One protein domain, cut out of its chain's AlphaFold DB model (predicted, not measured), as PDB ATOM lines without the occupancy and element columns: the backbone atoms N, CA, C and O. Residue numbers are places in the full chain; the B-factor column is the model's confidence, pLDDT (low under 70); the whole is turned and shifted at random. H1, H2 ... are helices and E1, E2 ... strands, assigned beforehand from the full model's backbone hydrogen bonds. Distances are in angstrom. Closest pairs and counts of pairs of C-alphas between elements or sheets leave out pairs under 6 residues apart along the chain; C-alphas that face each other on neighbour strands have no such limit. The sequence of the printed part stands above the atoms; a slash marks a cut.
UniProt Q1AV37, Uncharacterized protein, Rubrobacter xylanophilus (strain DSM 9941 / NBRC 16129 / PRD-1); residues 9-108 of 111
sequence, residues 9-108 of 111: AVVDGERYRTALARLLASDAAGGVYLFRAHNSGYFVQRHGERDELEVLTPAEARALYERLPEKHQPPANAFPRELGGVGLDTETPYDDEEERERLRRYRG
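This is residues 9 to 108 of the 111 residues of an uncharacterized protein of Rubrobacter xylanophilus (strain DSM 9941 / NBRC 16129 / PRD-1) (UniProt Q1AV37). A strongly twisted sheet of four strands, E3 to E6, has helix H1 packed across one face, while the small hairpin of E1 and E2 sits over the opposite face near E5 and E6. The short helices H2 and H3 follow H1 beside the sheet, and a long stretch, residues 84 to 96, then leads to H4, which lies off to one side, apart from the other named elements. The printed part has 100 residues, with six named strands and then four named helices along it, E1 E2 E3 E4 E5 E6 H1 H2 H3 H4, and its class is mixed, helices and strands. The larger sheet has the order E3, E4, E5, E6 and is antiparallel throughout, as is the pair E1 and E2. The whole is compact, with a radius of gyration of the C-alphas of 13.4 A and spans of 37 by 35 by 23 A.

Find C-alpha 9 at (-15.158, 6.661, -9.265), where E1 begins and runs over residues 9 to 11. E2 follows at residues 14 to 17. Then read E3 at residues 22 to 27, 15.2 A from first to last C-alpha, E4 at 32 to 36, 13.7 A, E5 at 42 to 46, 13.5 A, and E6 at 52 to 56, 12.5 A. After one residue, find C-alpha 58 at (-14.854, 24.662, -3.731); from there H1 runs through residue 67, 14.3 A. The four-residue helices H2, residues 75 to 78, and H3, residues 80 to 83, come next. H4, residues 97 to 106, is 14.4 A long and ends at C-alpha 106, at (1.608, 14.837, -9.673).

Start with the sheet, where E3, E4, E5 and E6 form a meander, each strand the antiparallel neighbour of the one before and each step a hairpin; E3 and E6 are its edge strands. Between E3 and E4 look for N 24 and O 34, 2.8 A apart, and between E4 and E5 for N 35 and O 43, also 2.8 A. Between E5 and E6, N 44 and O 54 are 2.8 A apart, within hydrogen-bond range like the others. H1 is on one face of this sheet, giving two layers, a helix over a sheet, at a height over the sheet of 8.7 A. H1 lies over E4 and E5, and on the local plane it runs slantwise to the strands, at 41 degrees to E4. The closest C-alphas of E3 and H1 are those of Ala 25 and Tyr 65, 5.9 A apart. Residues 25 to 26 of E3 also pair with residues 70 to 71, antiparallel. In the hairpin of E1 and E2, N 11 and O 14 are 2.9 A apart; the closest C-alphas of E1 and E6, those of Ala 9 and Leu 53, are 7.0 A apart. H2 only grazes the sheet, with its residues 75 to 78, and H1 and H2 are near each other, with 6 pairs of C-alphas within 10 A. H2 and H3 are close but not clearly touching, their closest C-alphas being those of Ala 76 and Leu 83, 5.6 A apart. H3 and H4 are not on the sheet. In H1 and H4 every O i to N i+4 pair is within hydrogen-bond range; H2 and H3 are too short for such a pair, and each has its one O i to N i+3 pair within range.

Look for the two C-alphas farthest apart at Glu 49 and Val 86, 39.0 A. The printed part has no cut. The link from H3 to H4, 13 residues, is long, and the link from H1 to H2, 7 residues, is short. The mean pLDDT of the printed part is 77.0; residue 12 and residues 81 to 108 are under 70, and H4 has a mean of 57.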
ATOM      1  N   ALA A   9     -16.556   6.534  -8.869       80.75
ATOM      2  CA  ALA A   9     -15.158   6.661  -9.265       80.75
ATOM      3  C   ALA A   9     -14.265   6.688  -8.023       80.75
ATOM      4  O   ALA A   9     -14.719   7.048  -6.935       80.75
ATOM      5  N   VAL A  10     -13.011   6.273  -8.188       81.31
ATOM      6  CA  VAL A  10     -11.954   6.511  -7.203       81.31
ATOM      7  C   VAL A  10     -11.010   7.535  -7.814       81.31
ATOM      8  O   VAL A  10     -10.485   7.295  -8.898       81.31
ATOM      9  N   VAL A  11     -10.842   8.671  -7.148       74.44
ATOM     10  CA  VAL A  11      -9.978   9.780  -7.570       74.44
ATOM     11  C   VAL A  11      -9.065  10.088  -6.390       74.44
ATOM     12  O   VAL A  11      -9.557  10.236  -5.279       74.44
ATOM     13  N   ASP A  12      -7.750  10.056  -6.610       68.44
ATOM     14  CA  ASP A  12      -6.716  10.275  -5.582       68.44
ATOM     15  C   ASP A  12      -6.893   9.434  -4.297       68.44
ATOM     16  O   ASP A  12      -6.585   9.859  -3.189       68.44
ATOM     17  N   GLY A  13      -7.408   8.208  -4.439       73.19
ATOM     18  CA  GLY A  13      -7.665   7.297  -3.316       73.19
ATOM     19  C   GLY A  13      -9.005   7.518  -2.604       73.19
ATOM     20  O   GLY A  13      -9.423   6.662  -1.822       73.19
ATOM     21  N   GLU A  14      -9.736   8.583  -2.930       73.94
ATOM     22  CA  GLU A  14     -11.070   8.858  -2.404       73.94
ATOM     23  C   GLU A  14     -12.170   8.346  -3.335       73.94
ATOM     24  O   GLU A  14     -12.071   8.388  -4.563       73.94
ATOM     25  N   ARG A  15     -13.256   7.825  -2.752       78.56
ATOM     26  CA  ARG A  15     -14.352   7.220  -3.515       78.56
ATOM     27  C   ARG A  15     -15.547   8.163  -3.616       78.56
ATOM     28  O   ARG A  15     -16.264   8.380  -2.644       78.56
ATOM     29  N   TYR A  16     -15.848   8.583  -4.838       80.56
ATOM     30  CA  TYR A  16     -16.992   9.423  -5.177       80.56
ATOM     31  C   TYR A  16     -18.131   8.564  -5.713       80.56
ATOM     32  O   TYR A  16     -17.920   7.713  -6.578       80.56
ATOM     33  N   ARG A  17     -19.341   8.753  -5.178       83.75
ATOM     34  CA  ARG A  17     -20.543   7.983  -5.533       83.75
ATOM     35  C   ARG A  17     -21.740   8.909  -5.670       83.75
ATOM     36  O   ARG A  17     -22.196   9.445  -4.663       83.75
ATOM     37  N   THR A  18     -22.313   9.028  -6.866       84.50
ATOM     38  CA  THR A  18     -23.493   9.890  -7.076       84.50
ATOM     39  C   THR A  18     -24.727   9.394  -6.314       84.50
ATOM     40  O   THR A  18     -25.544  10.206  -5.909       84.50
ATOM     41  N   ALA A  19     -24.840   8.087  -6.038       83.50
ATOM     42  CA  ALA A  19     -25.946   7.522  -5.251       83.50
ATOM     43  C   ALA A  19     -25.945   7.920  -3.767       83.50
ATOM     44  O   ALA A  19     -26.984   7.847  -3.119       83.50
ATOM     45  N   LEU A  20     -24.782   8.280  -3.221       81.12
ATOM     46  CA  LEU A  20     -24.644   8.697  -1.821       81.12
ATOM     47  C   LEU A  20     -24.430  10.210  -1.709       81.12
ATOM     48  O   LEU A  20     -24.699  10.811  -0.676       81.12
ATOM     49  N   ALA A  21     -23.959  10.842  -2.779       86.94
ATOM     50  CA  ALA A  21     -23.712  12.267  -2.803       86.94
ATOM     51  C   ALA A  21     -25.002  13.087  -2.875       86.94
ATOM     52  O   ALA A  21     -26.041  12.657  -3.377       86.94
ATOM     53  N   ARG A  22     -24.908  14.327  -2.401       90.19
ATOM     54  CA  ARG A  22     -26.010  15.278  -2.440       90.19
ATOM     55  C   ARG A  22     -25.960  16.079  -3.732       90.19
ATOM     56  O   ARG A  22     -24.968  16.756  -3.985       90.19
ATOM     57  N   LEU A  23     -27.030  16.032  -4.520       92.38
ATOM     58  CA  LEU A  23     -27.178  16.878  -5.704       92.38
ATOM     59  C   LEU A  23     -27.395  18.334  -5.274       92.38
ATOM     60  O   LEU A  23     -28.294  18.622  -4.480       92.38
ATOM     61  N   LEU A  24     -26.570  19.241  -5.794       93.50
ATOM     62  CA  LEU A  24     -26.600  20.667  -5.464       93.50
ATOM     63  C   LEU A  24     -27.287  21.490  -6.549       93.50
ATOM     64  O   LEU A  24     -28.161  22.304  -6.252       93.50
ATOM     65  N   ALA A  25     -26.892  21.273  -7.801       95.19
ATOM     66  CA  ALA A  25     -27.402  21.980  -8.966       95.19
ATOM     67  C   ALA A  25     -27.276  21.105 -10.216       95.19
ATOM     68  O   ALA A  25     -26.458  20.182 -10.251       95.19
ATOM     69  N   SER A  26     -28.076  21.388 -11.241       95.25
ATOM     70  CA  SER A  26     -28.018  20.659 -12.505       95.25
ATOM     71  C   SER A  26     -28.405  21.505 -13.713       95.25
ATOM     72  O   SER A  26     -29.100  22.512 -13.604       95.25
ATOM     73  N   ASP A  27     -27.975  21.026 -14.870       94.31
ATOM     74  CA  ASP A  27     -28.511  21.317 -16.189       94.31
ATOM     75  C   ASP A  27     -28.893  19.971 -16.810       94.31
ATOM     76  O   ASP A  27     -28.039  19.260 -17.340       94.31
ATOM     77  N   ALA A  28     -30.162  19.575 -16.691       87.56
ATOM     78  CA  ALA A  28     -30.604  18.292 -17.230       87.56
ATOM     79  C   ALA A  28     -30.576  18.264 -18.767       87.56
ATOM     80  O   ALA A  28     -30.384  17.198 -19.347       87.56
ATOM     81  N   ALA A  29     -30.736  19.418 -19.424       87.75
ATOM     82  CA  ALA A  29     -30.673  19.523 -20.879       87.75
ATOM     83  C   ALA A  29     -29.228  19.409 -21.387       87.75
ATOM     84  O   ALA A  29     -28.979  18.760 -22.400       87.75
ATOM     85  N   GLY A  30     -28.279  20.003 -20.658       86.69
ATOM     86  CA  GLY A  30     -26.843  19.909 -20.922       86.69
ATOM     87  C   GLY A  30     -26.160  18.675 -20.326       86.69
ATOM     88  O   GLY A  30     -24.961  18.496 -20.523       86.69
ATOM     89  N   GLY A  31     -26.886  17.837 -19.577       90.19
ATOM     90  CA  GLY A  31     -26.343  16.632 -18.952       90.19
ATOM     91  C   GLY A  31     -25.325  16.902 -17.840       90.19
ATOM     92  O   GLY A  31     -24.449  16.075 -17.610       90.19
ATOM     93  N   VAL A  32     -25.393  18.048 -17.157       94.44
ATOM     94  CA  VAL A  32     -24.422  18.441 -16.121       94.44
ATOM     95  C   VAL A  32     -25.064  18.386 -14.741       94.44
ATOM     96  O   VAL A  32     -26.090  19.014 -14.497       94.44
ATOM     97  N   TYR A  33     -24.435  17.686 -13.801       94.38
ATOM     98  CA  TYR A  33     -24.956  17.499 -12.446       94.38
ATOM     99  C   TYR A  33     -23.847  17.720 -11.422       94.38
ATOM    100  O   TYR A  33     -22.858  16.991 -11.401       94.38
ATOM    101  N   LEU A  34     -24.005  18.726 -10.566       94.88
ATOM    102  CA  LEU A  34     -23.052  19.057  -9.513       94.88
ATOM    103  C   LEU A  34     -23.463  18.401  -8.196       94.88
ATOM    104  O   LEU A  34     -24.577  18.605  -7.706       94.88
ATOM    105  N   PHE A  35     -22.527  17.689  -7.583       92.94
ATOM    106  CA  PHE A  35     -22.713  16.971  -6.336       92.94
ATOM    107  C   PHE A  35     -21.738  17.427  -5.253       92.94
ATOM    108  O   PHE A  35     -20.631  17.891  -5.527       92.94
ATOM    109  N   ARG A  36     -22.148  17.200  -4.005       90.19
ATOM    110  CA  ARG A  36     -21.277  17.203  -2.831       90.19
ATOM    111  C   ARG A  36     -21.218  15.806  -2.232       90.19
ATOM    112  O   ARG A  36     -22.252  15.218  -1.907       90.19
ATOM    113  N   ALA A  37     -20.015  15.272  -2.108       87.06
ATOM    114  CA  ALA A  37     -19.747  14.000  -1.460       87.06
ATOM    115  C   ALA A  37     -19.838  14.118   0.073       87.06
ATOM    116  O   ALA A  37     -19.870  15.207   0.644       87.06
ATOM    117  N   HIS A  38     -19.885  12.970   0.754       81.06
ATOM    118  CA  HIS A  38     -19.934  12.915   2.218       81.06
ATOM    119  C   HIS A  38     -18.661  13.423   2.895       81.06
ATOM    120  O   HIS A  38     -18.743  13.927   4.008       81.06
ATOM    121  N   ASN A  39     -17.517  13.318   2.221       74.75
ATOM    122  CA  ASN A  39     -16.251  13.895   2.664       74.75
ATOM    123  C   ASN A  39     -16.179  15.407   2.389       74.75
ATOM    124  O   ASN A  39     -15.104  15.969   2.349       74.75
ATOM    125  N   SER A  40     -17.297  16.088   2.132       75.94
ATOM    126  CA  SER A  40     -17.331  17.507   1.756       75.94
ATOM    127  C   SER A  40     -16.669  17.874   0.422       75.94
ATOM    128  O   SER A  40     -16.794  19.028   0.018       75.94
ATOM    129  N   GLY A  41     -16.085  16.922  -0.311       85.25
ATOM    130  CA  GLY A  41     -15.581  17.143  -1.662       85.25
ATOM    131  C   GLY A  41     -16.702  17.445  -2.660       85.25
ATOM    132  O   GLY A  41     -17.834  16.966  -2.527       85.25
ATOM    133  N   TYR A  42     -16.384  18.217  -3.694       90.25
ATOM    134  CA  TYR A  42     -17.314  18.551  -4.767       90.25
ATOM    135  C   TYR A  42     -16.937  17.797  -6.026       90.25
ATOM    136  O   TYR A  42     -15.763  17.575  -6.304       90.25
ATOM    137  N   PHE A  43     -17.931  17.390  -6.800       92.69
ATOM    138  CA  PHE A  43     -17.666  16.740  -8.071       92.69
ATOM    139  C   PHE A  43     -18.842  16.908  -9.019       92.69
ATOM    140  O   PHE A  43     -19.992  17.048  -8.602       92.69
ATOM    141  N   VAL A  44     -18.548  16.898 -10.310       94.38
ATOM    142  CA  VAL A  44     -19.533  17.038 -11.374       94.38
ATOM    143  C   VAL A  44     -19.610  15.754 -12.178       94.38
ATOM    144  O   VAL A  44     -18.596  15.141 -12.503       94.38
ATOM    145  N   GLN A  45     -20.835  15.362 -12.499       93.06
ATOM    146  CA  GLN A  45     -21.128  14.373 -13.517       93.06
ATOM    147  C   GLN A  45     -21.515  15.097 -14.800       93.06
ATOM    148  O   GLN A  45     -22.414  15.941 -14.774       93.06
ATOM    149  N   ARG A  46     -20.860  14.763 -15.912       92.38
ATOM    150  CA  ARG A  46     -21.252  15.232 -17.246       92.38
ATOM    151  C   ARG A  46     -21.658  14.043 -18.103       92.38
ATOM    152  O   ARG A  46     -20.937  13.050 -18.156       92.38
ATOM    153  N   HIS A  47     -22.820  14.139 -18.733       87.12
ATOM    154  CA  HIS A  47     -23.297  13.193 -19.736       87.12
ATOM    155  C   HIS A  47     -22.913  13.712 -21.118       87.12
ATOM    156  O   HIS A  47     -23.161  14.866 -21.456       87.12
ATOM    157  N   GLY A  48     -22.299  12.843 -21.908       77.81
ATOM    158  CA  GLY A  48     -21.862  13.110 -23.274       77.81
ATOM    159  C   GLY A  48     -21.700  11.787 -24.016       77.81
ATOM    160  O   GLY A  48     -22.444  10.843 -23.766       77.81
ATOM    161  N   GLU A  49     -20.698  11.675 -24.889       71.06
ATOM    162  CA  GLU A  49     -20.355  10.383 -25.514       71.06
ATOM    163  C   GLU A  49     -19.866   9.348 -24.485       71.06
ATOM    164  O   GLU A  49     -20.021   8.140 -24.672       71.06
ATOM    165  N   ARG A  50     -19.289   9.827 -23.377       77.00
ATOM    166  CA  ARG A  50     -18.960   9.044 -22.187       77.00
ATOM    167  C   ARG A  50     -19.415   9.814 -20.959       77.00
ATOM    168  O   ARG A  50     -19.233  11.026 -20.886       77.00
ATOM    169  N   ASP A  51     -19.999   9.099 -20.005       82.44
ATOM    170  CA  ASP A  51     -20.302   9.682 -18.705       82.44
ATOM    171  C   ASP A  51     -18.990   9.893 -17.943       82.44
ATOM    172  O   ASP A  51     -18.218   8.946 -17.757       82.44
ATOM    173  N   GLU A  52     -18.751  11.111 -17.467       87.31
ATOM    174  CA  GLU A  52     -17.523  11.470 -16.757       87.31
ATOM    175  C   GLU A  52     -17.818  12.017 -15.365       87.31
ATOM    176  O   GLU A  52     -18.808  12.722 -15.154       87.31
ATOM    177  N   LEU A  53     -16.932  11.689 -14.418       90.00
ATOM    178  CA  LEU A  53     -16.892  12.283 -13.088       90.00
ATOM    179  C   LEU A  53     -15.603  13.085 -12.939       90.00
ATOM    180  O   LEU A  53     -14.510  12.544 -13.098       90.00
ATOM    181  N   GLU A  54     -15.739  14.357 -12.586       90.25
ATOM    182  CA  GLU A  54     -14.618  15.253 -12.319       90.25
ATOM    183  C   GLU A  54     -14.746  15.811 -10.903       90.25
ATOM    184  O   GLU A  54     -15.784  16.369 -10.545       90.25
ATOM    185  N   VAL A  55     -13.695  15.659 -10.097       89.19
ATOM    186  CA  VAL A  55     -13.602  16.295  -8.777       89.19
ATOM    187  C   VAL A  55     -13.300  17.773  -8.974       89.19
ATOM    188  O   VAL A  55     -12.407  18.137  -9.736       89.19
ATOM    189  N   LEU A  56     -14.062  18.612  -8.286       87.94
ATOM    190  CA  LEU A  56     -13.969  20.058  -8.344       87.94
ATOM    191  C   LEU A  56     -13.518  20.610  -7.005       87.94
ATOM    192  O   LEU A  56     -13.819  20.085  -5.932       87.94
ATOM    193  N   THR A  57     -12.856  21.746  -7.087       85.06
ATOM    194  CA  THR A  57     -12.478  22.529  -5.918       85.06
ATOM    195  C   THR A  57     -13.671  23.378  -5.465       85.06
ATOM    196  O   THR A  57     -14.575  23.617  -6.271       85.06
ATOM    197  N   PRO A  58     -13.719  23.867  -4.212       84.81
ATOM    198  CA  PRO A  58     -14.854  24.662  -3.731       84.81
ATOM    199  C   PRO A  58     -15.166  25.873  -4.623       84.81
ATOM    200  O   PRO A  58     -16.318  26.090  -4.995       84.81
ATOM    201  N   ALA A  59     -14.130  26.592  -5.071       84.88
ATOM    202  CA  ALA A  59     -14.272  27.736  -5.968       84.88
ATOM    203  C   ALA A  59     -14.844  27.349  -7.346       84.88
ATOM    204  O   ALA A  59     -15.759  28.004  -7.847       84.88
ATOM    205  N   GLU A  60     -14.350  26.263  -7.953       90.25
ATOM    206  CA  GLU A  60     -14.865  25.749  -9.233       90.25
ATOM    207  C   GLU A  60     -16.310  25.257  -9.091       90.25
ATOM    208  O   GLU A  60     -17.158  25.549  -9.936       90.25
ATOM    209  N   ALA A  61     -16.612  24.553  -7.998       92.69
ATOM    210  CA  ALA A  61     -17.947  24.065  -7.685       92.69
ATOM    211  C   ALA A  61     -18.935  25.214  -7.472       92.69
ATOM    212  O   ALA A  61     -20.059  25.138  -7.963       92.69
ATOM    213  N   ARG A  62     -18.527  26.297  -6.802       91.25
ATOM    214  CA  ARG A  62     -19.347  27.499  -6.620       91.25
ATOM    215  C   ARG A  62     -19.599  28.227  -7.933       91.25
ATOM    216  O   ARG A  62     -20.751  28.518  -8.250       91.25
ATOM    217  N   ALA A  63     -18.555  28.450  -8.729       93.62
ATOM    218  CA  ALA A  63     -18.691  29.071 -10.044       93.62
ATOM    219  C   ALA A  63     -19.614  28.253 -10.965       93.62
ATOM    220  O   ALA A  63     -20.460  28.810 -11.668       93.62
ATOM    221  N   LEU A  64     -19.497  26.920 -10.943       94.69
ATOM    222  CA  LEU A  64     -20.399  26.039 -11.680       94.69
ATOM    223  C   LEU A  64     -21.820  26.090 -11.110       94.69
ATOM    224  O   LEU A  64     -22.776  26.228 -11.872       94.69
ATOM    225  N   TYR A  65     -21.961  26.017  -9.784       95.12
ATOM    226  CA  TYR A  65     -23.246  26.097  -9.104       95.12
ATOM    227  C   TYR A  65     -23.995  27.349  -9.528       95.12
ATOM    228  O   TYR A  65     -25.150  27.214  -9.896       95.12
ATOM    229  N   GLU A  66     -23.370  28.529  -9.545       94.88
ATOM    230  CA  GLU A  66     -24.002  29.794  -9.945       94.88
ATOM    231  C   GLU A  66     -24.507  29.764 -11.395       94.88
ATOM    232  O   GLU A  66     -25.627  30.210 -11.655       94.88
ATOM    233  N   ARG A  67     -23.748  29.143 -12.305       95.31
ATOM    234  CA  ARG A  67     -24.058  29.055 -13.742       95.31
ATOM    235  C   ARG A  67     -25.159  28.057 -14.109       95.31
ATOM    236  O   ARG A  67     -25.817  28.259 -15.124       95.31
ATOM    237  N   LEU A  68     -25.339  26.980 -13.342       94.88
ATOM    238  CA  LEU A  68     -26.318  25.934 -13.675       94.88
ATOM    239  C   LEU A  68     -27.769  26.439 -13.533       94.88
ATOM    240  O   LEU A  68     -28.068  27.159 -12.588       94.88
ATOM    241  N   PRO A  69     -28.703  26.075 -14.420       94.00
ATOM    242  CA  PRO A  69     -30.057  26.628 -14.407       94.00
ATOM    243  C   PRO A  69     -30.890  26.164 -13.204       94.00
ATOM    244  O   PRO A  69     -31.660  26.950 -12.653       94.00
ATOM    245  N   GLU A  70     -30.723  24.919 -12.754       93.56
ATOM    246  CA  GLU A  70     -31.527  24.345 -11.675       93.56
ATOM    247  C   GLU A  70     -30.723  24.251 -10.379       93.56
ATOM    248  O   GLU A  70     -29.652  23.640 -10.341       93.56
ATOM    249  N   LYS A  71     -31.252  24.825  -9.292       95.00
ATOM    250  CA  LYS A  71     -30.686  24.697  -7.943       95.00
ATOM    251  C   LYS A  71     -31.550  23.753  -7.116       95.00
ATOM    252  O   LYS A  71     -32.732  24.012  -6.908       95.00
ATOM    253  N   HIS A  72     -30.947  22.689  -6.599       90.62
ATOM    254  CA  HIS A  72     -31.627  21.690  -5.764       90.62
ATOM    255  C   HIS A  72     -31.415  21.929  -4.272       90.62
ATOM    256  O   HIS A  72     -32.141  21.384  -3.443       90.62
ATOM    257  N   GLN A  73     -30.410  22.725  -3.915       86.44
ATOM    258  CA  GLN A  73     -30.111  23.134  -2.547       86.44
ATOM    259  C   GLN A  73     -29.837  24.636  -2.524       86.44
ATOM    260  O   GLN A  73     -29.269  25.138  -3.486       86.44
ATOM    261  N   PRO A  74     -30.190  25.362  -1.451       85.94
ATOM    262  CA  PRO A  74     -29.773  26.750  -1.300       85.94
ATOM    263  C   PRO A  74     -28.246  26.844  -1.102       85.94
ATOM    264  O   PRO A  74     -27.646  25.900  -0.573       85.94
ATOM    265  N   PRO A  75     -27.613  27.991  -1.430       82.44
ATOM    266  CA  PRO A  75     -26.164  28.172  -1.304       82.44
ATOM    267  C   PRO A  75     -25.613  27.810   0.080       82.44
ATOM    268  O   PRO A  75     -24.606  27.120   0.164       82.44
ATOM    269  N   ALA A  76     -26.314  28.181   1.158       80.31
ATOM    270  CA  ALA A  76     -25.904  27.878   2.533       80.31
ATOM    271  C   ALA A  76     -25.800  26.368   2.833       80.31
ATOM    272  O   ALA A  76     -24.975  25.956   3.643       80.31
ATOM    273  N   ASN A  77     -26.592  25.531   2.155       79.69
ATOM    274  CA  ASN A  77     -26.537  24.073   2.308       79.69
ATOM    275  C   ASN A  77     -25.555  23.426   1.322       79.69
ATOM    276  O   ASN A  77     -24.999  22.361   1.599       79.69
ATOM    277  N   ALA A  78     -25.363  24.052   0.159       82.12
ATOM    278  CA  ALA A  78     -24.417  23.611  -0.857       82.12
ATOM    279  C   ALA A  78     -22.960  23.876  -0.433       82.12
ATOM    280  O   ALA A  78     -22.099  23.009  -0.595       82.12
ATOM    281  N   PHE A  79     -22.712  25.031   0.187       83.44
ATOM    282  CA  PHE A  79     -21.396  25.514   0.608       83.44
ATOM    283  C   PHE A  79     -21.421  25.963   2.078       83.44
ATOM    284  O   PHE A  79     -21.211  27.139   2.376       83.44
ATOM    285  N   PRO A  80     -21.691  25.050   3.029       72.44
ATOM    286  CA  PRO A  80     -21.829  25.429   4.431       72.44
ATOM    287  C   PRO A  80     -20.524  25.959   5.030       72.44
ATOM    288  O   PRO A  80     -20.577  26.855   5.858       72.44
ATOM    289  N   ARG A  81     -19.354  25.496   4.575       64.94
ATOM    290  CA  ARG A  81     -18.063  26.002   5.071       64.94
ATOM    291  C   ARG A  81     -17.805  27.464   4.711       64.94
ATOM    292  O   ARG A  81     -17.298  28.210   5.537       64.94
ATOM    293  N   GLU A  82     -18.207  27.892   3.515       58.22
ATOM    294  CA  GLU A  82     -18.046  29.288   3.085       58.22
ATOM    295  C   GLU A  82     -19.095  30.226   3.702       58.22
ATOM    296  O   GLU A  82     -18.906  31.440   3.717       58.22
ATOM    297  N   LEU A  83     -20.214  29.677   4.187       53.97
ATOM    298  CA  LEU A  83     -21.395  30.444   4.605       53.97
ATOM    299  C   LEU A  83     -21.832  30.181   6.059       53.97
ATOM    300  O   LEU A  83     -22.912  30.612   6.456       53.97
ATOM    301  N   GLY A  84     -21.011  29.497   6.864       44.28
ATOM    302  CA  GLY A  84     -21.263  29.257   8.293       44.28
ATOM    303  C   GLY A  84     -22.343  28.208   8.603       44.28
ATOM    304  O   GLY A  84     -22.953  28.242   9.671       44.28
ATOM    305  N   GLY A  85     -22.612  27.284   7.683       41.69
ATOM    306  CA  GLY A  85     -23.515  26.159   7.908       41.69
ATOM    307  C   GLY A  85     -22.909  25.132   8.868       41.69
ATOM    308  O   GLY A  85     -21.850  24.567   8.611       41.69
ATOM    309  N   VAL A  86     -23.601  24.874   9.976       39.47
ATOM    310  CA  VAL A  86     -23.196  23.899  10.997       39.47
ATOM    311  C   VAL A  86     -23.386  22.472  10.471       39.47
ATOM    312  O   VAL A  86     -24.508  22.067  10.167       39.47
ATOM    313  N   GLY A  87     -22.301  21.692  10.427       45.38
ATOM    314  CA  GLY A  87     -22.347  20.236  10.281       45.38
ATOM    315  C   GLY A  87     -21.561  19.690   9.086       45.38
ATOM    316  O   GLY A  87     -21.882  19.976   7.931       45.38
ATOM    317  N   LEU A  88     -20.624  18.791   9.408       45.66
ATOM    318  CA  LEU A  88     -19.720  18.026   8.532       45.66
ATOM    319  C   LEU A  88     -18.397  18.725   8.192       45.66
ATOM    320  O   LEU A  88     -18.025  18.862   7.027       45.66
ATOM    321  N   ASP A  89     -17.656  19.090   9.236       43.12
ATOM    322  CA  ASP A  89     -16.208  19.243   9.151       43.12
ATOM    323  C   ASP A  89     -15.552  17.868   8.982       43.12
ATOM    324  O   ASP A  89     -15.258  17.168   9.946       43.12
ATOM    325  N   THR A  90     -15.354  17.451   7.737       46.69
ATOM    326  CA  THR A  90     -14.299  16.493   7.403       46.69
ATOM    327  C   THR A  90     -13.238  17.304   6.690       46.69
ATOM    328  O   THR A  90     -13.430  17.674   5.535       46.69
ATOM    329  N   GLU A  91     -12.193  17.712   7.411       47.47
ATOM    330  CA  GLU A  91     -10.956  18.199   6.794       47.47
ATOM    331  C   GLU A  91     -10.523  17.148   5.766       47.47
ATOM    332  O   GLU A  91     -10.321  15.979   6.100       47.47
ATOM    333  N   THR A  92     -10.508  17.533   4.497       50.38
ATOM    334  CA  THR A  92     -10.033  16.699   3.396       50.38
ATOM    335  C   THR A  92      -8.759  17.298   2.832       50.38
ATOM    336  O   THR A  92      -8.606  18.516   2.858       50.38
ATOM    337  N   PRO A  93      -7.868  16.485   2.244       48.00
ATOM    338  CA  PRO A  93      -6.636  16.970   1.610       48.00
ATOM    339  C   PRO A  93      -6.867  17.967   0.454       48.00
ATOM    340  O   PRO A  93      -5.917  18.539  -0.066       48.00
ATOM    341  N   TYR A  94      -8.118  18.198   0.039       46.47
ATOM    342  CA  TYR A  94      -8.490  19.227  -0.934       46.47
ATOM    343  C   TYR A  94      -8.733  20.616  -0.321       46.47
ATOM    344  O   TYR A  94      -8.881  21.581  -1.079       46.47
ATOM    345  N   ASP A  95      -8.798  20.718   1.012       52.12
ATOM    346  CA  ASP A  95      -9.002  21.976   1.740       52.12
ATOM    347  C   ASP A  95      -7.713  22.817   1.813       52.12
ATOM    348  O   ASP A  95      -7.789  24.044   1.874       52.12
ATOM    349  N   ASP A  96      -6.540  22.184   1.707       55.09
ATOM    350  CA  ASP A  96      -5.247  22.864   1.644       55.09
ATOM    351  C   ASP A  96      -4.881  23.218   0.192       55.09
ATOM    352  O   ASP A  96      -4.670  22.355  -0.665       55.09
ATOM    353  N   GLU A  97      -4.774  24.517  -0.100       55.38
ATOM    354  CA  GLU A  97      -4.359  25.027  -1.417       55.38
ATOM    355  C   GLU A  97      -2.950  24.539  -1.806       55.38
ATOM    356  O   GLU A  97      -2.678  24.259  -2.977       55.38
ATOM    357  N   GLU A  98      -2.088  24.341  -0.809       57.25
ATOM    358  CA  GLU A  98      -0.728  23.824  -0.965       57.25
ATOM    359  C   GLU A  98      -0.716  22.328  -1.344       57.25
ATOM    360  O   GLU A  98      -0.024  21.915  -2.281       57.25
ATOM    361  N   GLU A  99      -1.557  21.516  -0.694       54.09
ATOM    362  CA  GLU A  99      -1.701  20.082  -0.982       54.09
ATOM    363  C   GLU A  99      -2.390  19.867  -2.349       54.09
ATOM    364  O   GLU A  99      -2.012  18.984  -3.128       54.09
ATOM    365  N   ARG A 100      -3.314  20.761  -2.739       56.47
ATOM    366  CA  ARG A 100      -3.886  20.817  -4.098       56.47
ATOM    367  C   ARG A 100      -2.841  21.076  -5.174       56.47
ATOM    368  O   ARG A 100      -2.887  20.433  -6.227       56.47
ATOM    369  N   GLU A 101      -1.935  22.028  -4.967       59.34
ATOM    370  CA  GLU A 101      -0.881  22.307  -5.948       59.34
ATOM    371  C   GLU A 101       0.077  21.116  -6.076       59.34
ATOM    372  O   GLU A 101       0.485  20.751  -7.184       59.34
ATOM    373  N   ARG A 102       0.354  20.436  -4.961       59.94
ATOM    374  CA  ARG A 102       1.141  19.201  -4.930       59.94
ATOM    375  C   ARG A 102       0.491  18.070  -5.734       59.94
ATOM    376  O   ARG A 102       1.172  17.437  -6.542       59.94
ATOM    377  N   LEU A 103      -0.817  17.855  -5.583       57.94
ATOM    378  CA  LEU A 103      -1.572  16.857  -6.357       57.94
ATOM    379  C   LEU A 103      -1.674  17.232  -7.845       57.94
ATOM    380  O   LEU A 103      -1.517  16.374  -8.716       57.94
ATOM    381  N   ARG A 104      -1.842  18.525  -8.166       57.03
ATOM    382  CA  ARG A 104      -1.813  19.023  -9.555       57.03
ATOM    383  C   ARG A 104      -0.464  18.777 -10.228       57.03
ATOM    384  O   ARG A 104      -0.448  18.365 -11.386       57.03
ATOM    385  N   ARG A 105       0.655  18.971  -9.519       59.78
ATOM    386  CA  ARG A 105       1.994  18.644 -10.043       59.78
ATOM    387  C   ARG A 105       2.170  17.147 -10.291       59.78
ATOM    388  O   ARG A 105       2.815  16.783 -11.266       59.78
ATOM    389  N   TYR A 106       1.556  16.290  -9.476       56.56
ATOM    390  CA  TYR A 106       1.608  14.837  -9.673       56.56
ATOM    391  C   TYR A 106       0.839  14.357 -10.915       56.56
ATOM    392  O   TYR A 106       1.220  13.360 -11.516       56.56
ATOM    393  N   ARG A 107      -0.200  15.083 -11.349       52.34
ATOM    394  CA  ARG A 107      -0.982  14.765 -12.562       52.34
ATOM    395  C   ARG A 107      -0.347  15.276 -13.868       52.34
ATOM    396  O   ARG A 107      -0.843  14.964 -14.945       52.34
ATOM    397  N   GLY A 108       0.725  16.069 -13.782       46.16
ATOM    398  CA  GLY A 108       1.438  16.641 -14.933       46.16
ATOM    399  C   GLY A 108       2.746  15.939 -15.307       46.16
ATOM    400  O   GLY A 108       3.442  16.430 -16.191       46.16
TER     401      GLY A 108